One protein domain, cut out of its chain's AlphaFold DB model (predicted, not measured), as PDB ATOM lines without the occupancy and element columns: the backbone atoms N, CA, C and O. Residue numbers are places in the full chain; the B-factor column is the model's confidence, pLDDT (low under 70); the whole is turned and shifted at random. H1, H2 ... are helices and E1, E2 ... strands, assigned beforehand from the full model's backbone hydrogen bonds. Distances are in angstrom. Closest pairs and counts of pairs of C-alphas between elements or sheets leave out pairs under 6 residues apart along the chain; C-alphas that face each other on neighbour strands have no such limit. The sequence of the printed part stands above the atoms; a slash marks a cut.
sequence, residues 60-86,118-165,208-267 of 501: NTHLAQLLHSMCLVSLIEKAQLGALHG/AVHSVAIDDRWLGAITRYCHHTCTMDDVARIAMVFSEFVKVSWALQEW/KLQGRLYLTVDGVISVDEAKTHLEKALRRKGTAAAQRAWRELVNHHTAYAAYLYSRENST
ATOM      1  N   ASN A  60      46.414 -13.063 -15.338       89.62
ATOM      2  CA  ASN A  60      45.022 -12.718 -15.046       89.62
ATOM      3  C   ASN A  60      44.362 -13.784 -14.153       89.62
ATOM      4  O   ASN A  60      43.695 -13.455 -13.173       89.62
ATOM      5  N   THR A  61      44.566 -15.063 -14.483       90.75
ATOM      6  CA  THR A  61      44.003 -16.202 -13.745       90.75
ATOM      7  C   THR A  61      44.585 -16.308 -12.339       90.75
ATOM      8  O   THR A  61      43.829 -16.499 -11.394       90.75
ATOM      9  N   HIS A  62      45.896 -16.116 -12.183       91.31
ATOM     10  CA  HIS A  62      46.575 -16.170 -10.890       91.31
ATOM     11  C   HIS A  62      46.046 -15.103  -9.917       91.31
ATOM     12  O   HIS A  62      45.660 -15.431  -8.795       91.31
ATOM     13  N   LEU A  63      45.943 -13.837 -10.346       92.81
ATOM     14  CA  LEU A  63      45.399 -12.772  -9.494       92.81
ATOM     15  C   LEU A  63      43.912 -12.979  -9.168       92.81
ATOM     16  O   LEU A  63      43.492 -12.745  -8.036       92.81
ATOM     17  N   ALA A  64      43.116 -13.452 -10.127       93.19
ATOM     18  CA  ALA A  64      41.711 -13.771  -9.893       93.19
ATOM     19  C   ALA A  64      41.529 -14.929  -8.890       93.19
ATOM     20  O   ALA A  64      40.687 -14.853  -7.995       93.19
ATOM     21  N   GLN A  65      42.354 -15.976  -8.997       94.31
ATOM     22  CA  GLN A  65      42.349 -17.112  -8.075       94.31
ATOM     23  C   GLN A  65      42.806 -16.702  -6.667       94.31
ATOM     24  O   GLN A  65      42.205 -17.140  -5.685       94.31
ATOM     25  N   LEU A  66      43.812 -15.829  -6.548       94.25
ATOM     26  CA  LEU A  66      44.230 -15.258  -5.265       94.25
ATOM     27  C   LEU A  66      43.117 -14.432  -4.609       94.25
ATOM     28  O   LEU A  66      42.827 -14.671  -3.439       94.25
ATOM     29  N   LEU A  67      42.455 -13.526  -5.342       94.75
ATOM     30  CA  LEU A  67      41.332 -12.741  -4.808       94.75
ATOM     31  C   LEU A  67      40.209 -13.653  -4.294       94.75
ATOM     32  O   LEU A  67      39.782 -13.510  -3.149       94.75
ATOM     33  N   HIS A  68      39.776 -14.615  -5.114       94.06
ATOM     34  CA  HIS A  68      38.759 -15.600  -4.740       94.06
ATOM     35  C   HIS A  68      39.133 -16.336  -3.440       94.06
ATOM     36  O   HIS A  68      38.329 -16.430  -2.512       94.06
ATOM     37  N   SER A  69      40.386 -16.789  -3.346       93.56
ATOM     38  CA  SER A  69      40.907 -17.518  -2.184       93.56
ATOM     39  C   SER A  69      41.001 -16.640  -0.934       93.56
ATOM     40  O   SER A  69      40.675 -17.100   0.156       93.56
ATOM     41  N   MET A  70      41.396 -15.369  -1.075       93.75
ATOM     42  CA  MET A  70      41.409 -14.388   0.016       93.75
ATOM     43  C   MET A  70      39.997 -14.134   0.555       93.75
ATOM     44  O   MET A  70      39.790 -14.210   1.765       93.75
ATOM     45  N   CYS A  71      39.017 -13.893  -0.324       91.69
ATOM     46  CA  CYS A  71      37.616 -13.727   0.070       91.69
ATOM     47  C   CYS A  71      37.080 -14.971   0.791       91.69
ATOM     48  O   CYS A  71      36.473 -14.851   1.855       91.69
ATOM     49  N   LEU A  72      37.329 -16.164   0.243       92.19
ATOM     50  CA  LEU A  72      36.837 -17.425   0.791       92.19
ATOM     51  C   LEU A  72      37.459 -17.763   2.152       92.19
ATOM     52  O   LEU A  72      36.722 -18.054   3.090       92.19
ATOM     53  N   VAL A  73      38.786 -17.680   2.296       92.25
ATOM     54  CA  VAL A  73      39.468 -17.971   3.570       92.25
ATOM     55  C   VAL A  73      39.025 -16.994   4.659       92.25
ATOM     56  O   VAL A  73      38.660 -17.431   5.749       92.25
ATOM     57  N   SER A  74      38.968 -15.691   4.364       90.19
ATOM     58  CA  SER A  74      38.490 -14.695   5.330       90.19
ATOM     59  C   SER A  74      37.015 -14.893   5.709       90.19
ATOM     60  O   SER A  74      36.671 -14.789   6.882       90.19
ATOM     61  N   LEU A  75      36.126 -15.232   4.769       86.94
ATOM     62  CA  LEU A  75      34.718 -15.495   5.102       86.94
ATOM     63  C   LEU A  75      34.526 -16.802   5.892       86.94
ATOM     64  O   LEU A  75      33.668 -16.845   6.775       86.94
ATOM     65  N   ILE A  76      35.351 -17.829   5.662       86.69
ATOM     66  CA  ILE A  76      35.388 -19.035   6.508       86.69
ATOM     67  C   ILE A  76      35.869 -18.685   7.921       86.69
ATOM     68  O   ILE A  76      35.244 -19.114   8.888       86.69
ATOM     69  N   GLU A  77      36.914 -17.868   8.065       84.00
ATOM     70  CA  GLU A  77      37.388 -17.391   9.372       84.00
ATOM     71  C   GLU A  77      36.293 -16.596  10.108       84.00
ATOM     72  O   GLU A  77      36.011 -16.869  11.278       84.00
ATOM     73  N   LYS A  78      35.578 -15.696   9.410       80.44
ATOM     74  CA  LYS A  78      34.395 -14.995   9.946       80.44
ATOM     75  C   LYS A  78      33.326 -15.979  10.431       80.44
ATOM     76  O   LYS A  78      32.797 -15.808  11.529       80.44
ATOM     77  N   ALA A  79      33.015 -17.007   9.639       78.31
ATOM     78  CA  ALA A  79      32.005 -18.008   9.973       78.31
ATOM     79  C   ALA A  79      32.418 -18.893  11.163       78.31
ATOM     80  O   ALA A  79      31.592 -19.176  12.028       78.31
ATOM     81  N   GLN A  80      33.692 -19.280  11.258       76.25
ATOM     82  CA  GLN A  80      34.236 -20.032  12.394       76.25
ATOM     83  C   GLN A  80      34.210 -19.200  13.681       76.25
ATOM     84  O   GLN A  80      33.751 -19.687  14.716       76.25
ATOM     85  N   LEU A  81      34.616 -17.928  13.621       67.19
ATOM     86  CA  LEU A  81      34.503 -17.006  14.751       67.19
ATOM     87  C   LEU A  81      33.036 -16.794  15.154       67.19
ATOM     88  O   LEU A  81      32.727 -16.845  16.345       67.19
ATOM     89  N   GLY A  82      32.121 -16.634  14.194       58.88
ATOM     90  CA  GLY A  82      30.679 -16.551  14.449       58.88
ATOM     91  C   GLY A  82      30.122 -17.808  15.128       58.88
ATOM     92  O   GLY A  82      29.413 -17.704  16.126       58.88
ATOM     93  N   ALA A  83      30.508 -18.998  14.663       47.72
ATOM     94  CA  ALA A  83      30.100 -20.273  15.255       47.72
ATOM     95  C   ALA A  83      30.649 -20.478  16.679       47.72
ATOM     96  O   ALA A  83      29.958 -21.042  17.529       47.72
ATOM     97  N   LEU A  84      31.864 -19.997  16.967       44.41
ATOM     98  CA  LEU A  84      32.450 -20.037  18.310       44.41
ATOM     99  C   LEU A  84      31.719 -19.101  19.286       44.41
ATOM    100  O   LEU A  84      31.428 -19.509  20.409       44.41
ATOM    101  N   HIS A  85      31.350 -17.891  18.853       44.00
ATOM    102  CA  HIS A  85      30.581 -16.954  19.683       44.00
ATOM    103  C   HIS A  85      29.102 -17.361  19.819       44.00
ATOM    104  O   HIS A  85      28.515 -17.162  20.878       44.00
ATOM    105  N   GLY A  86      28.515 -18.008  18.808       36.44
ATOM    106  CA  GLY A  86      27.143 -18.530  18.855       36.44
ATOM    107  C   GLY A  86      26.955 -19.783  19.726       36.44
ATOM    108  O   GLY A  86      25.820 -20.147  20.028       36.44
ATOM    109  N   ALA A 118      33.742  -1.346   5.944       50.03
ATOM    110  CA  ALA A 118      34.370  -2.656   5.809       50.03
ATOM    111  C   ALA A 118      33.572  -3.705   6.597       50.03
ATOM    112  O   ALA A 118      33.590  -3.710   7.828       50.03
ATOM    113  N   VAL A 119      32.886  -4.601   5.885       62.19
ATOM    114  CA  VAL A 119      31.981  -5.614   6.462       62.19
ATOM    115  C   VAL A 119      32.742  -6.756   7.151       62.19
ATOM    116  O   VAL A 119      32.186  -7.533   7.938       62.19
ATOM    117  N   HIS A 120      34.048  -6.851   6.900       78.62
ATOM    118  CA  HIS A 120      34.932  -7.777   7.589       78.62
ATOM    119  C   HIS A 120      36.387  -7.282   7.592       78.62
ATOM    120  O   HIS A 120      36.836  -6.667   6.625       78.62
ATOM    121  N   SER A 121      37.135  -7.576   8.665       86.62
ATOM    122  CA  SER A 121      38.581  -7.333   8.734       86.62
ATOM    123  C   SER A 121      39.323  -8.526   9.328       86.62
ATOM    124  O   SER A 121      38.896  -9.023  10.371       86.62
ATOM    125  N   VAL A 122      40.455  -8.902   8.732       88.44
ATOM    126  CA  VAL A 122      41.303 -10.038   9.143       88.44
ATOM    127  C   VAL A 122      42.743  -9.579   9.344       88.44
ATOM    128  O   VAL A 122      43.244  -8.742   8.593       88.44
ATOM    129  N   ALA A 123      43.419 -10.106  10.365       89.88
ATOM    130  CA  ALA A 123      44.852  -9.894  10.538       89.88
ATOM    131  C   ALA A 123      45.623 -10.791   9.561       89.88
ATOM    132  O   ALA A 123      45.449 -12.005   9.564       89.88
ATOM    133  N   ILE A 124      46.481 -10.201   8.730       91.81
ATOM    134  CA  ILE A 124      47.302 -10.952   7.781       91.81
ATOM    135  C   ILE A 124      48.495 -11.517   8.556       91.81
ATOM    136  O   ILE A 124      49.485 -10.818   8.796       91.81
ATOM    137  N   ASP A 125      48.363 -12.770   8.984       90.25
ATOM    138  CA  ASP A 125      49.402 -13.537   9.666       90.25
ATOM    139  C   ASP A 125      49.877 -14.743   8.834       90.25
ATOM    140  O   ASP A 125      49.375 -15.035   7.741       90.25
ATOM    141  N   ASP A 126      50.878 -15.455   9.353       88.19
ATOM    142  CA  ASP A 126      51.497 -16.581   8.650       88.19
ATOM    143  C   ASP A 126      50.535 -17.792   8.529       88.19
ATOM    144  O   ASP A 126      50.711 -18.642   7.653       88.19
ATOM    145  N   ARG A 127      49.489 -17.874   9.372       89.69
ATOM    146  CA  ARG A 127      48.455 -18.922   9.309       89.69
ATOM    147  C   ARG A 127      47.453 -18.629   8.199       89.69
ATOM    148  O   ARG A 127      47.149 -19.530   7.420       89.69
ATOM    149  N   TRP A 128      46.994 -17.386   8.093       93.69
ATOM    150  CA  TRP A 128      46.061 -16.928   7.066       93.69
ATOM    151  C   TRP A 128      46.683 -16.996   5.659       93.69
ATOM    152  O   TRP A 128      46.090 -17.577   4.746       93.69
ATOM    153  N   LEU A 129      47.935 -16.541   5.499       92.69
ATOM    154  CA  LEU A 129      48.706 -16.725   4.257       92.69
ATOM    155  C   LEU A 129      48.896 -18.215   3.918       92.69
ATOM    156  O   LEU A 129      48.763 -18.629   2.761       92.69
ATOM    157  N   GLY A 130      49.157 -19.044   4.935       89.44
ATOM    158  CA  GLY A 130      49.253 -20.495   4.798       89.44
ATOM    159  C   GLY A 130      47.933 -21.164   4.393       89.44
ATOM    160  O   GLY A 130      47.959 -22.128   3.631       89.44
ATOM    161  N   ALA A 131      46.787 -20.665   4.859       90.81
ATOM    162  CA  ALA A 131      45.464 -21.164   4.485       90.81
ATOM    163  C   ALA A 131      45.123 -20.828   3.025       90.81
ATOM    164  O   ALA A 131      44.720 -21.718   2.276       90.81
ATOM    165  N   ILE A 132      45.387 -19.591   2.582       93.25
ATOM    166  CA  ILE A 132      45.242 -19.210   1.167       93.25
ATOM    167  C   ILE A 132      46.144 -20.067   0.288       93.25
ATOM    168  O   ILE A 132      45.669 -20.612  -0.701       93.25
ATOM    169  N   THR A 133      47.408 -20.250   0.681       91.94
ATOM    170  CA  THR A 133      48.376 -21.064  -0.070       91.94
ATOM    171  C   THR A 133      47.880 -22.495  -0.307       91.94
ATOM    172  O   THR A 133      48.058 -23.040  -1.396       91.94
ATOM    173  N   ARG A 134      47.213 -23.103   0.688       90.12
ATOM    174  CA  ARG A 134      46.581 -24.426   0.534       90.12
ATOM    175  C   ARG A 134      45.407 -24.394  -0.451       90.12
ATOM    176  O   ARG A 134      45.272 -25.334  -1.225       90.12
ATOM    177  N   TYR A 135      44.585 -23.342  -0.423       88.31
ATOM    178  CA  TYR A 135      43.364 -23.240  -1.231       88.31
ATOM    179  C   TYR A 135      43.625 -22.850  -2.698       88.31
ATOM    180  O   TYR A 135      43.002 -23.399  -3.602       88.31
ATOM    181  N   CYS A 136      44.564 -21.937  -2.966       88.00
ATOM    182  CA  CYS A 136      44.914 -21.538  -4.334       88.00
ATOM    183  C   CYS A 136      45.992 -22.421  -4.984       88.00
ATOM    184  O   CYS A 136      46.281 -22.236  -6.165       88.00
ATOM    185  N   HIS A 137      46.612 -23.341  -4.234       86.56
ATOM    186  CA  HIS A 137      47.773 -24.149  -4.643       86.56
ATOM    187  C   HIS A 137      49.004 -23.340  -5.109       86.56
ATOM    188  O   HIS A 137      49.896 -23.880  -5.760       86.56
ATOM    189  N   HIS A 138      49.082 -22.056  -4.751       86.44
ATOM    190  CA  HIS A 138      50.203 -21.163  -5.045       86.44
ATOM    191  C   HIS A 138      50.691 -20.512  -3.750       86.44
ATOM    192  O   HIS A 138      49.888 -20.165  -2.890       86.44
ATOM    193  N   THR A 139      51.998 -20.305  -3.590       89.38
ATOM    194  CA  THR A 139      52.535 -19.612  -2.410       89.38
ATOM    195  C   THR A 139      52.018 -18.174  -2.352       89.38
ATOM    196  O   THR A 139      52.379 -17.362  -3.196       89.38
ATOM    197  N   CYS A 140      51.190 -17.865  -1.355       93.06
ATOM    198  CA  CYS A 140      50.671 -16.523  -1.118       93.06
ATOM    199  C   CYS A 140      51.574 -15.776  -0.131       93.06
ATOM    200  O   CYS A 140      51.796 -16.228   0.995       93.06
ATOM    201  N   THR A 141      52.093 -14.625  -0.549       94.00
ATOM    202  CA  THR A 141      52.966 -13.756   0.245       94.00
ATOM    203  C   THR A 141      52.291 -12.420   0.565       94.00
ATOM    204  O   THR A 141      51.290 -12.036  -0.041       94.00
ATOM    205  N   MET A 142      52.882 -11.650   1.484       93.31
ATOM    206  CA  MET A 142      52.455 -10.270   1.762       93.31
ATOM    207  C   MET A 142      52.443  -9.390   0.501       93.31
ATOM    208  O   MET A 142      51.566  -8.540   0.354       93.31
ATOM    209  N   ASP A 143      53.384  -9.609  -0.422       94.12
ATOM    210  CA  ASP A 143      53.466  -8.854  -1.673       94.12
ATOM    211  C   ASP A 143      52.340  -9.230  -2.643       94.12
ATOM    212  O   ASP A 143      51.862  -8.369  -3.377       94.12
ATOM    213  N   ASP A 144      51.865 -10.481  -2.635       94.00
ATOM    214  CA  ASP A 144      50.677 -10.877  -3.403       94.00
ATOM    215  C   ASP A 144      49.425 -10.181  -2.856       94.00
ATOM    216  O   ASP A 144      48.632  -9.638  -3.622       94.00
ATOM    217  N   VAL A 145      49.284 -10.092  -1.529       94.00
ATOM    218  CA  VAL A 145      48.177  -9.369  -0.881       94.00
ATOM    219  C   VAL A 145      48.208  -7.873  -1.215       94.00
ATOM    220  O   VAL A 145      47.166  -7.283  -1.504       94.00
ATOM    221  N   ALA A 146      49.395  -7.256  -1.240       93.19
ATOM    222  CA  ALA A 146      49.567  -5.870  -1.673       93.19
ATOM    223  C   ALA A 146      49.183  -5.675  -3.149       93.19
ATOM    224  O   ALA A 146      48.467  -4.728  -3.483       93.19
ATOM    225  N   ARG A 147      49.593  -6.599  -4.028       94.06
ATOM    226  CA  ARG A 147      49.214  -6.610  -5.450       94.06
ATOM    227  C   ARG A 147      47.706  -6.747  -5.642       94.06
ATOM    228  O   ARG A 147      47.128  -5.976  -6.403       94.06
ATOM    229  N   ILE A 148      47.050  -7.646  -4.910       94.50
ATOM    230  CA  ILE A 148      45.590  -7.805  -4.939       94.50
ATOM    231  C   ILE A 148      44.881  -6.535  -4.458       94.50
ATOM    232  O   ILE A 148      43.969  -6.073  -5.137       94.50
ATOM    233  N   ALA A 149      45.325  -5.909  -3.365       92.44
ATOM    234  CA  ALA A 149      44.735  -4.660  -2.872       92.44
ATOM    235  C   ALA A 149      44.919  -3.471  -3.841       92.44
ATOM    236  O   ALA A 149      44.044  -2.614  -3.943       92.44
ATOM    237  N   MET A 150      46.036  -3.422  -4.579       91.44
ATOM    238  CA  MET A 150      46.274  -2.423  -5.627       91.44
ATOM    239  C   MET A 150      45.382  -2.648  -6.861       91.44
ATOM    240  O   MET A 150      44.893  -1.690  -7.458       91.44
ATOM    241  N   VAL A 151      45.191  -3.906  -7.262       93.00
ATOM    242  CA  VAL A 151      44.438  -4.293  -8.468       93.00
ATOM    243  C   VAL A 151      42.925  -4.249  -8.246       93.00
ATOM    244  O   VAL A 151      42.181  -3.820  -9.126       93.00
ATOM    245  N   PHE A 152      42.476  -4.676  -7.068       93.06
ATOM    246  CA  PHE A 152      41.077  -4.893  -6.707       93.06
ATOM    247  C   PHE A 152      40.650  -3.996  -5.536       93.06
ATOM    248  O   PHE A 152      39.998  -4.445  -4.596       93.06
ATOM    249  N   SER A 153      40.995  -2.708  -5.597       89.62
ATOM    250  CA  SER A 153      40.691  -1.716  -4.550       89.62
ATOM    251  C   SER A 153      39.189  -1.478  -4.303       89.62
ATOM    252  O   SER A 153      38.812  -0.978  -3.240       89.62
ATOM    253  N   GLU A 154      38.329  -1.865  -5.257       88.19
ATOM    254  CA  GLU A 154      36.862  -1.924  -5.114       88.19
ATOM    255  C   GLU A 154      36.416  -3.037  -4.131       88.19
ATOM    256  O   GLU A 154      35.356  -2.927  -3.515       88.19
ATOM    257  N   PHE A 155      37.230  -4.086  -3.950       90.38
ATOM    258  CA  PHE A 155      36.894  -5.314  -3.212       90.38
ATOM    259  C   PHE A 155      37.730  -5.550  -1.946       90.38
ATOM    260  O   PHE A 155      37.269  -6.179  -0.987       90.38
ATOM    261  N   VAL A 156      38.978  -5.081  -1.959       91.69
ATOM    262  CA  VAL A 156      39.983  -5.358  -0.938       91.69
ATOM    263  C   VAL A 156      40.735  -4.080  -0.591       91.69
ATOM    264  O   VAL A 156      41.312  -3.423  -1.455       91.69
ATOM    265  N   LYS A 157      40.809  -3.772   0.704       91.31
ATOM    266  CA  LYS A 157      41.707  -2.750   1.254       91.31
ATOM    267  C   LYS A 157      42.635  -3.384   2.280       91.31
ATOM    268  O   LYS A 157      42.249  -4.323   2.969       91.31
ATOM    269  N   VAL A 158      43.850  -2.861   2.420       91.56
ATOM    270  CA  VAL A 158      44.800  -3.304   3.453       91.56
ATOM    271  C   VAL A 158      45.314  -2.086   4.204       91.56
ATOM    272  O   VAL A 158      45.775  -1.133   3.576       91.56
ATOM    273  N   SER A 159      45.256  -2.114   5.538       90.62
ATOM    274  CA  SER A 159      46.050  -1.201   6.364       90.62
ATOM    275  C   SER A 159      47.345  -1.894   6.776       90.62
ATOM    276  O   SER A 159      47.353  -3.081   7.105       90.62
ATOM    277  N   TRP A 160      48.453  -1.160   6.727       91.25
ATOM    278  CA  TRP A 160      49.783  -1.689   7.009       91.25
ATOM    279  C   TRP A 160      50.355  -1.027   8.258       91.25
ATOM    280  O   TRP A 160      50.365   0.199   8.372       91.25
ATOM    281  N   ALA A 161      50.871  -1.836   9.176       86.75
ATOM    282  CA  ALA A 161      51.531  -1.389  10.392       86.75
ATOM    283  C   ALA A 161      52.894  -2.072  10.515       86.75
ATOM    284  O   ALA A 161      53.015  -3.284  10.344       86.75
ATOM    285  N   LEU A 162      53.934  -1.308  10.842       86.00
ATOM    286  CA  LEU A 162      55.230  -1.885  11.175       86.00
ATOM    287  C   LEU A 162      55.245  -2.187  12.674       86.00
ATOM    288  O   LEU A 162      55.265  -1.264  13.487       86.00
ATOM    289  N   GLN A 163      55.218  -3.466  13.046       78.56
ATOM    290  CA  GLN A 163      55.389  -3.855  14.438       78.56
ATOM    291  C   GLN A 163      56.875  -3.751  14.781       78.56
ATOM    292  O   GLN A 163      57.674  -4.603  14.383       78.56
ATOM    293  N   GLU A 164      57.248  -2.701  15.513       74.81
ATOM    294  CA  GLU A 164      58.569  -2.605  16.131       74.81
ATOM    295  C   GLU A 164      58.824  -3.854  16.975       74.81
ATOM    296  O   GLU A 164      57.971  -4.266  17.768       74.81
ATOM    297  N   TRP A 165      60.003  -4.462  16.819       53.59
ATOM    298  CA  TRP A 165      60.424  -5.520  17.724       53.59
ATOM    299  C   TRP A 165      60.583  -4.908  19.113       53.59
ATOM    300  O   TRP A 165      61.597  -4.270  19.415       53.59
ATOM    301  N   LYS A 208      58.543  -6.384  12.192       83.25
ATOM    302  CA  LYS A 208      57.723  -7.295  11.366       83.25
ATOM    303  C   LYS A 208      56.612  -6.457  10.740       83.25
ATOM    304  O   LYS A 208      55.849  -5.806  11.455       83.25
ATOM    305  N   LEU A 209      56.526  -6.443   9.410       87.31
ATOM    306  CA  LEU A 209      55.396  -5.817   8.731       87.31
ATOM    307  C   LEU A 209      54.136  -6.641   9.020       87.31
ATOM    308  O   LEU A 209      54.107  -7.840   8.753       87.31
ATOM    309  N   GLN A 210      53.112  -5.995   9.565       88.50
ATOM    310  CA  GLN A 210      51.782  -6.556   9.747       88.50
ATOM    311  C   GLN A 210      50.812  -5.865   8.790       88.50
ATOM    312  O   GLN A 210      50.864  -4.648   8.598       88.50
ATOM    313  N   GLY A 211      49.913  -6.646   8.204       90.00
ATOM    314  CA  GLY A 211      48.792  -6.138   7.427       90.00
ATOM    315  C   GLY A 211      47.479  -6.469   8.128       90.00
ATOM    316  O   GLY A 211      47.363  -7.500   8.791       90.00
ATOM    317  N   ARG A 212      46.468  -5.624   7.962       91.69
ATOM    318  CA  ARG A 212      45.074  -5.970   8.241       91.69
ATOM    319  C   ARG A 212      44.280  -5.816   6.956       91.69
ATOM    320  O   ARG A 212      44.181  -4.715   6.417       91.69
ATOM    321  N   LEU A 213      43.743  -6.929   6.475       92.44
ATOM    322  CA  LEU A 213      42.841  -6.977   5.335       92.44
ATOM    323  C   LEU A 213      41.470  -6.448   5.752       92.44
ATOM    324  O   LEU A 213      41.006  -6.732   6.855       92.44
ATOM    325  N   TYR A 214      40.810  -5.742   4.847       90.69
ATOM    326  CA  TYR A 214      39.416  -5.338   4.939       90.69
ATOM    327  C   TYR A 214      38.728  -5.742   3.640       90.69
ATOM    328  O   TYR A 214      39.142  -5.310   2.561       90.69
ATOM    329  N   LEU A 215      37.683  -6.559   3.748       90.19
ATOM    330  CA  LEU A 215      36.823  -6.880   2.615       90.19
ATOM    331  C   LEU A 215      35.706  -5.838   2.533       90.19
ATOM    332  O   LEU A 215      35.051  -5.533   3.535       90.19
ATOM    333  N   THR A 216      35.502  -5.292   1.336       86.81
ATOM    334  CA  THR A 216      34.400  -4.370   1.012       86.81
ATOM    335  C   THR A 216      33.243  -5.071   0.294       86.81
ATOM    336  O   THR A 216      32.334  -4.397  -0.182       86.81
ATOM    337  N   VAL A 217      33.269  -6.408   0.220       84.12
ATOM    338  CA  VAL A 217      32.244  -7.253  -0.413       84.12
ATOM    339  C   VAL A 217      31.693  -8.254   0.595       84.12
ATOM    340  O   VAL A 217      32.447  -8.834   1.378       84.12
ATOM    341  N   ASP A 218      30.386  -8.489   0.521       77.56
ATOM    342  CA  ASP A 218      29.630  -9.330   1.457       77.56
ATOM    343  C   ASP A 218      29.670 -10.833   1.119       77.56
ATOM    344  O   ASP A 218      29.088 -11.649   1.831       77.56
ATOM    345  N   GLY A 219      30.359 -11.217   0.040       82.56
ATOM    346  CA  GLY A 219      30.371 -12.579  -0.493       82.56
ATOM    347  C   GLY A 219      31.682 -12.971  -1.176       82.56
ATOM    348  O   GLY A 219      32.596 -12.162  -1.353       82.56
ATOM    349  N   VAL A 220      31.775 -14.247  -1.557       88.06
ATOM    350  CA  VAL A 220      32.926 -14.800  -2.284       88.06
ATOM    351  C   VAL A 220      32.788 -14.483  -3.772       88.06
ATOM    352  O   VAL A 220      31.959 -15.076  -4.457       88.06
ATOM    353  N   ILE A 221      33.635 -13.583  -4.270       90.50
ATOM    354  CA  ILE A 221      33.764 -13.272  -5.701       90.50
ATOM    355  C   ILE A 221      34.242 -14.530  -6.433       90.50
ATOM    356  O   ILE A 221      35.207 -15.168  -5.999       90.50
ATOM    357  N   SER A 222      33.600 -14.902  -7.540       92.50
ATOM    358  CA  SER A 222      34.039 -16.065  -8.332       92.50
ATOM    359  C   SER A 222      35.327 -15.768  -9.118       92.50
ATOM    360  O   SER A 222      35.635 -14.615  -9.418       92.50
ATOM    361  N   VAL A 223      36.098 -16.798  -9.492       92.31
ATOM    362  CA  VAL A 223      37.344 -16.599 -10.267       92.31
ATOM    363  C   VAL A 223      37.063 -15.915 -11.613       92.31
ATOM    364  O   VAL A 223      37.822 -15.040 -12.026       92.31
ATOM    365  N   ASP A 224      35.965 -16.259 -12.284       91.69
ATOM    366  CA  ASP A 224      35.624 -15.657 -13.576       91.69
ATOM    367  C   ASP A 224      35.096 -14.224 -13.424       91.69
ATOM    368  O   ASP A 224      35.485 -13.340 -14.184       91.69
ATOM    369  N   GLU A 225      34.319 -13.934 -12.380       91.81
ATOM    370  CA  GLU A 225      33.940 -12.563 -12.023       91.81
ATOM    371  C   GLU A 225      35.180 -11.698 -11.736       91.81
ATOM    372  O   GLU A 225      35.345 -10.634 -12.339       91.81
ATOM    373  N   ALA A 226      36.120 -12.196 -10.927       92.00
ATOM    374  CA  ALA A 226      37.392 -11.529 -10.657       92.00
ATOM    375  C   ALA A 226      38.210 -11.272 -11.941       92.00
ATOM    376  O   ALA A 226      38.761 -10.180 -12.107       92.00
ATOM    377  N   LYS A 227      38.235 -12.217 -12.896       92.31
ATOM    378  CA  LYS A 227      38.828 -12.002 -14.231       92.31
ATOM    379  C   LYS A 227      38.120 -10.887 -15.000       92.31
ATOM    380  O   LYS A 227      38.796 -10.000 -15.517       92.31
ATOM    381  N   THR A 228      36.784 -10.872 -15.052       91.88
ATOM    382  CA  THR A 228      36.047  -9.811 -15.769       91.88
ATOM    383  C   THR A 228      36.269  -8.428 -15.150       91.88
ATOM    384  O   THR A 228      36.419  -7.445 -15.881       91.88
ATOM    385  N   HIS A 229      36.382  -8.335 -13.821       91.75
ATOM    386  CA  HIS A 229      36.741  -7.095 -13.130       91.75
ATOM    387  C   HIS A 229      38.178  -6.657 -13.437       91.75
ATOM    388  O   HIS A 229      38.403  -5.478 -13.713       91.75
ATOM    389  N   LEU A 230      39.133  -7.591 -13.484       91.62
ATOM    390  CA  LEU A 230      40.514  -7.313 -13.884       91.62
ATOM    391  C   LEU A 230      40.610  -6.828 -15.338       91.62
ATOM    392  O   LEU A 230      41.282  -5.836 -15.621       91.62
ATOM    393  N   GLU A 231      39.896  -7.466 -16.267       90.38
ATOM    394  CA  GLU A 231      39.808  -7.006 -17.655       90.38
ATOM    395  C   GLU A 231      39.174  -5.619 -17.768       90.38
ATOM    396  O   GLU A 231      39.660  -4.776 -18.522       90.38
ATOM    397  N   LYS A 232      38.110  -5.347 -17.008       90.88
ATOM    398  CA  LYS A 232      37.466  -4.029 -16.953       90.88
ATOM    399  C   LYS A 232      38.422  -2.966 -16.403       90.88
ATOM    400  O   LYS A 232      38.491  -1.872 -16.963       90.88
ATOM    401  N   ALA A 233      39.201  -3.287 -15.369       87.50
ATOM    402  CA  ALA A 233      40.244  -2.418 -14.823       87.50
ATOM    403  C   ALA A 233      41.362  -2.144 -15.846       87.50
ATOM    404  O   ALA A 233      41.734  -0.990 -16.048       87.50
ATOM    405  N   LEU A 234      41.827  -3.169 -16.566       89.44
ATOM    406  CA  LEU A 234      42.804  -3.034 -17.652       89.44
ATOM    407  C   LEU A 234      42.272  -2.165 -18.801       89.44
ATOM    408  O   LEU A 234      42.958  -1.243 -19.237       89.44
ATOM    409  N   ARG A 235      41.031  -2.391 -19.256       89.06
ATOM    410  CA  ARG A 235      40.392  -1.581 -20.311       89.06
ATOM    411  C   ARG A 235      40.254  -0.110 -19.896       89.06
ATOM    412  O   ARG A 235      40.493   0.767 -20.722       89.06
ATOM    413  N   ARG A 236      39.964   0.182 -18.616       89.06
ATOM    414  CA  ARG A 236      39.957   1.558 -18.065       89.06
ATOM    415  C   ARG A 236      41.323   2.262 -18.173       89.06
ATOM    416  O   ARG A 236      41.340   3.484 -18.250       89.06
ATOM    417  N   LYS A 237      42.449   1.533 -18.223       88.81
ATOM    418  CA  LYS A 237      43.797   2.110 -18.423       88.81
ATOM    419  C   LYS A 237      44.105   2.495 -19.877       88.81
ATOM    420  O   LYS A 237      45.161   3.062 -20.140       88.81
ATOM    421  N   GLY A 238      43.191   2.252 -20.819       90.62
ATOM    422  CA  GLY A 238      43.308   2.740 -22.191       90.62
ATOM    423  C   GLY A 238      44.306   1.940 -23.026       90.62
ATOM    424  O   GLY A 238      44.072   0.765 -23.308       90.62
ATOM    425  N   THR A 239      45.388   2.583 -23.476       91.25
ATOM    426  CA  THR A 239      46.294   2.034 -24.501       91.25
ATOM    427  C   THR A 239      47.029   0.772 -24.038       91.25
ATOM    428  O   THR A 239      47.335   0.599 -22.860       91.25
ATOM    429  N   ALA A 240      47.402  -0.101 -24.981       88.56
ATOM    430  CA  ALA A 240      48.169  -1.313 -24.674       88.56
ATOM    431  C   ALA A 240      49.520  -1.015 -23.983       88.56
ATOM    432  O   ALA A 240      49.989  -1.815 -23.177       88.56
ATOM    433  N   ALA A 241      50.132   0.143 -24.256       87.88
ATOM    434  CA  ALA A 241      51.336   0.593 -23.558       87.88
ATOM    435  C   ALA A 241      51.054   0.925 -22.081       87.88
ATOM    436  O   ALA A 241      51.762   0.431 -21.206       87.88
ATOM    437  N   ALA A 242      49.985   1.676 -21.796       87.25
ATOM    438  CA  ALA A 242      49.559   1.976 -20.429       87.25
ATOM    439  C   ALA A 242      49.148   0.708 -19.658       87.25
ATOM    440  O   ALA A 242      49.497   0.557 -18.489       87.25
ATOM    441  N   GLN A 243      48.489  -0.249 -20.320       89.50
ATOM    442  CA  GLN A 243      48.159  -1.551 -19.733       89.50
ATOM    443  C   GLN A 243      49.410  -2.366 -19.361       89.50
ATOM    444  O   GLN A 243      49.441  -2.952 -18.280       89.50
ATOM    445  N   ARG A 244      50.448  -2.398 -20.213       87.69
ATOM    446  CA  ARG A 244      51.725  -3.068 -19.887       87.69
ATOM    447  C   ARG A 244      52.434  -2.384 -18.720       87.69
ATOM    448  O   ARG A 244      52.733  -3.057 -17.741       87.69
ATOM    449  N   ALA A 245      52.596  -1.061 -18.774       87.94
ATOM    450  CA  ALA A 245      53.222  -0.287 -17.701       87.94
ATOM    451  C   ALA A 245      52.486  -0.444 -16.356       87.94
ATOM    452  O   ALA A 245      53.115  -0.552 -15.308       87.94
ATOM    453  N   TRP A 246      51.150  -0.525 -16.370       90.75
ATOM    454  CA  TRP A 246      50.363  -0.790 -15.165       90.75
ATOM    455  C   TRP A 246      50.546  -2.224 -14.641       90.75
ATOM    456  O   TRP A 246      50.717  -2.400 -13.438       90.75
ATOM    457  N   ARG A 247      50.585  -3.249 -15.508       90.12
ATOM    458  CA  ARG A 247      50.911  -4.632 -15.091       90.12
ATOM    459  C   ARG A 247      52.325  -4.735 -14.512       90.12
ATOM    460  O   ARG A 247      52.523  -5.427 -13.519       90.12
ATOM    461  N   GLU A 248      53.297  -4.043 -15.103       88.25
ATOM    462  CA  GLU A 248      54.664  -3.952 -14.578       88.25
ATOM    463  C   GLU A 248      54.690  -3.262 -13.211       88.25
ATOM    464  O   GLU A 248      55.309  -3.789 -12.288       88.25
ATOM    465  N   LEU A 249      53.968  -2.149 -13.039       89.50
ATOM    466  CA  LEU A 249      53.823  -1.467 -11.750       89.50
ATOM    467  C   LEU A 249      53.219  -2.391 -10.682       89.50
ATOM    468  O   LEU A 249      53.744  -2.440  -9.572       89.50
ATOM    469  N   VAL A 250      52.168  -3.150 -11.019       90.56
ATOM    470  CA  VAL A 250      51.593  -4.171 -10.127       90.56
ATOM    471  C   VAL A 250      52.649  -5.222  -9.784       90.56
ATOM    472  O   VAL A 250      52.872  -5.478  -8.611       90.56
ATOM    473  N   ASN A 251      53.349  -5.801 -10.761       89.06
ATOM    474  CA  ASN A 251      54.334  -6.862 -10.506       89.06
ATOM    475  C   ASN A 251      55.495  -6.436  -9.593       89.06
ATOM    476  O   ASN A 251      56.015  -7.269  -8.857       89.06
ATOM    477  N   HIS A 252      55.871  -5.155  -9.607       87.06
ATOM    478  CA  HIS A 252      56.891  -4.596  -8.715       87.06
ATOM    479  C   HIS A 252      56.311  -4.015  -7.410       87.06
ATOM    480  O   HIS A 252      57.058  -3.469  -6.594       87.06
ATOM    481  N   HIS A 253      54.997  -4.109  -7.186       88.75
ATOM    482  CA  HIS A 253      54.360  -3.604  -5.975       88.75
ATOM    483  C   HIS A 253      54.578  -4.567  -4.802       88.75
ATOM    484  O   HIS A 253      54.119  -5.708  -4.814       88.75
ATOM    485  N   THR A 254      55.276  -4.087  -3.774       90.19
ATOM    486  CA  THR A 254      55.552  -4.832  -2.539       90.19
ATOM    487  C   THR A 254      54.724  -4.294  -1.375       90.19
ATOM    488  O   THR A 254      54.364  -3.115  -1.331       90.19
ATOM    489  N   ALA A 255      54.479  -5.133  -0.373       84.94
ATOM    490  CA  ALA A 255      53.821  -4.754   0.872       84.94
ATOM    491  C   ALA A 255      54.572  -3.634   1.609       84.94
ATOM    492  O   ALA A 255      53.958  -2.768   2.231       84.94
ATOM    493  N   TYR A 256      55.904  -3.596   1.490       85.88
ATOM    494  CA  TYR A 256      56.710  -2.506   2.038       85.88
ATOM    495  C   TYR A 256      56.482  -1.179   1.294       85.88
ATOM    496  O   TYR A 256      56.338  -0.138   1.938       85.88
ATOM    497  N   ALA A 257      56.370  -1.198  -0.040       85.12
ATOM    498  CA  ALA A 257      56.006  -0.008  -0.812       85.12
ATOM    499  C   ALA A 257      54.586   0.482  -0.467       85.12
ATOM    500  O   ALA A 257      54.377   1.680  -0.269       85.12
ATOM    501  N   ALA A 258      53.628  -0.439  -0.310       84.12
ATOM    502  CA  ALA A 258      52.267  -0.129   0.129       84.12
ATOM    503  C   ALA A 258      52.229   0.494   1.542       84.12
ATOM    504  O   ALA A 258      51.509   1.468   1.778       84.12
ATOM    505  N   TYR A 259      53.050  -0.012   2.470       87.25
ATOM    506  CA  TYR A 259      53.228   0.562   3.806       87.25
ATOM    507  C   TYR A 259      53.778   1.995   3.765       87.25
ATOM    508  O   TYR A 259      53.207   2.882   4.403       87.25
ATOM    509  N   LEU A 260      54.846   2.245   2.996       85.56
ATOM    510  CA  LEU A 260      55.420   3.590   2.862       85.56
ATOM    511  C   LEU A 260      54.394   4.586   2.305       85.56
ATOM    512  O   LEU A 260      54.223   5.664   2.875       85.56
ATOM    513  N   TYR A 261      53.646   4.192   1.270       82.12
ATOM    514  CA  TYR A 261      52.580   5.012   0.688       82.12
ATOM    515  C   TYR A 261      51.462   5.319   1.702       82.12
ATOM    516  O   TYR A 261      51.002   6.456   1.815       82.12
ATOM    517  N   SER A 262      51.057   4.333   2.511       81.06
ATOM    518  CA  SER A 262      50.076   4.534   3.588       81.06
ATOM    519  C   SER A 262      50.581   5.485   4.684       81.06
ATOM    520  O   SER A 262      49.795   6.273   5.218       81.06
ATOM    521  N   ARG A 263      51.881   5.443   5.020       80.31
ATOM    522  CA  ARG A 263      52.508   6.347   6.001       80.31
ATOM    523  C   ARG A 263      52.581   7.781   5.476       80.31
ATOM    524  O   ARG A 263      52.205   8.696   6.205       80.31
ATOM    525  N   GLU A 264      53.010   7.983   4.231       76.62
ATOM    526  CA  GLU A 264      53.082   9.308   3.591       76.62
ATOM    527  C   GLU A 264      51.699   9.986   3.585       76.62
ATOM    528  O   GLU A 264      51.544  11.103   4.082       76.62
ATOM    529  N   ASN A 265      50.661   9.244   3.184       64.75
ATOM    530  CA  ASN A 265      49.270   9.712   3.178       64.75
ATOM    531  C   ASN A 265      48.708  10.049   4.570       64.75
ATOM    532  O   ASN A 265      47.811  10.880   4.678       64.75
ATOM    533  N   SER A 266      49.230   9.422   5.628       63.59
ATOM    534  CA  SER A 266      48.822   9.679   7.019       63.59
ATOM    535  C   SER A 266      49.591  10.835   7.675       63.59
ATOM    536  O   SER A 266      49.203  11.296   8.745       63.59
ATOM    537  N   THR A 267      50.699  11.276   7.066       53.31
ATOM    538  CA  THR A 267      51.614  12.292   7.625       53.31
ATOM    539  C   THR A 267      51.451  13.661   6.948       53.31
ATOM    540  O   THR A 267      51.937  14.666   7.466       53.31
TER     541      THR A 267
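This is residues 60 to 86, 118 to 165 and 208 to 267 of the 501 residues of an uncharacterized protein of Porcisia hertigi (UniProt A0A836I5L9). A narrow sheet of three strands has helices H1, H3 and H6 over one face and the other face bare; the long H1 crosses the sheet, and its residues 79 to 86 stick out. H2 and H4 pack on H1 away from the sheet, and H5 comes back from the far end of H4 to H3. The printed part has 135 residues, with six named helices and three named strands in the order H1 E1 H2 H3 E2 E3 H4 H5 H6; the sheet's order is E1 E3 E2, antiparallel throughout. The class is mixed, helices and strands; the whole is compact, with a radius of gyration of the C-alphas of 15.1 A and spans of 51 by 37 by 26 A.

H1, residues 60 to 86, runs across the strands, 9.6 A over the sheet of E1, residues 120 to 124, E2, residues 156 to 164, and E3, residues 208 to 215. E1 and E3 are antiparallel, with N 122 and O 213 2.9 A apart. E3 and E2 are antiparallel, with N 159 and O 212 2.9 A apart. With residues 65 to 73 alone, H1 touches H2, residues 126 to 136, at a steep tilt of 57 degrees; the closest C-alphas, of Ser 69 and Ile 132, are 5.7 A apart. H3, residues 142 to 151, is on the same face as H1, at a height of 9.2 A over the sheet. E1, H2, H3 and E2 form a split strand-helix-strand unit, two strands running the same way with E3 between them; its crossover is right-handed. With residues 60 to 68 alone, H1 touches H4, residues 223 to 236; the closest C-alphas, of Ala 64 and Ala 226, are 4.9 A apart. With residues 250 to 251 alone, H5, residues 240 to 251, touches H3, the C-alphas of Val 250 and Arg 147 being closest at 5.8 A. H6, residues 255 to 267, runs across the strands on that same face; its closest C-alpha pair with E2, Tyr 259 and Trp 160, is 5.2 A apart. In all six helices every O i to N i+4 pair is within hydrogen-bond range.

H1 runs 38.8 A from C-alpha 60 at (45.022, -12.718, -15.046). E2 is 25.4 A long, E3 22.7 A and H4 19.9 A. H6 is 18.5 A long and ends with C-alpha 267 at (51.614, 12.292, 7.625).

The farthest C-alphas, of Gly 86 and Ala 241, are 52.4 A apart. Residues 87 to 117 and 166 to 207 are not printed, with C-alpha gaps of 21.8 A and 7.1 A. No link printed whole is long. pLDDT is under 70 at residues 81 to 86, 118 to 119, 165 and 265 to 267.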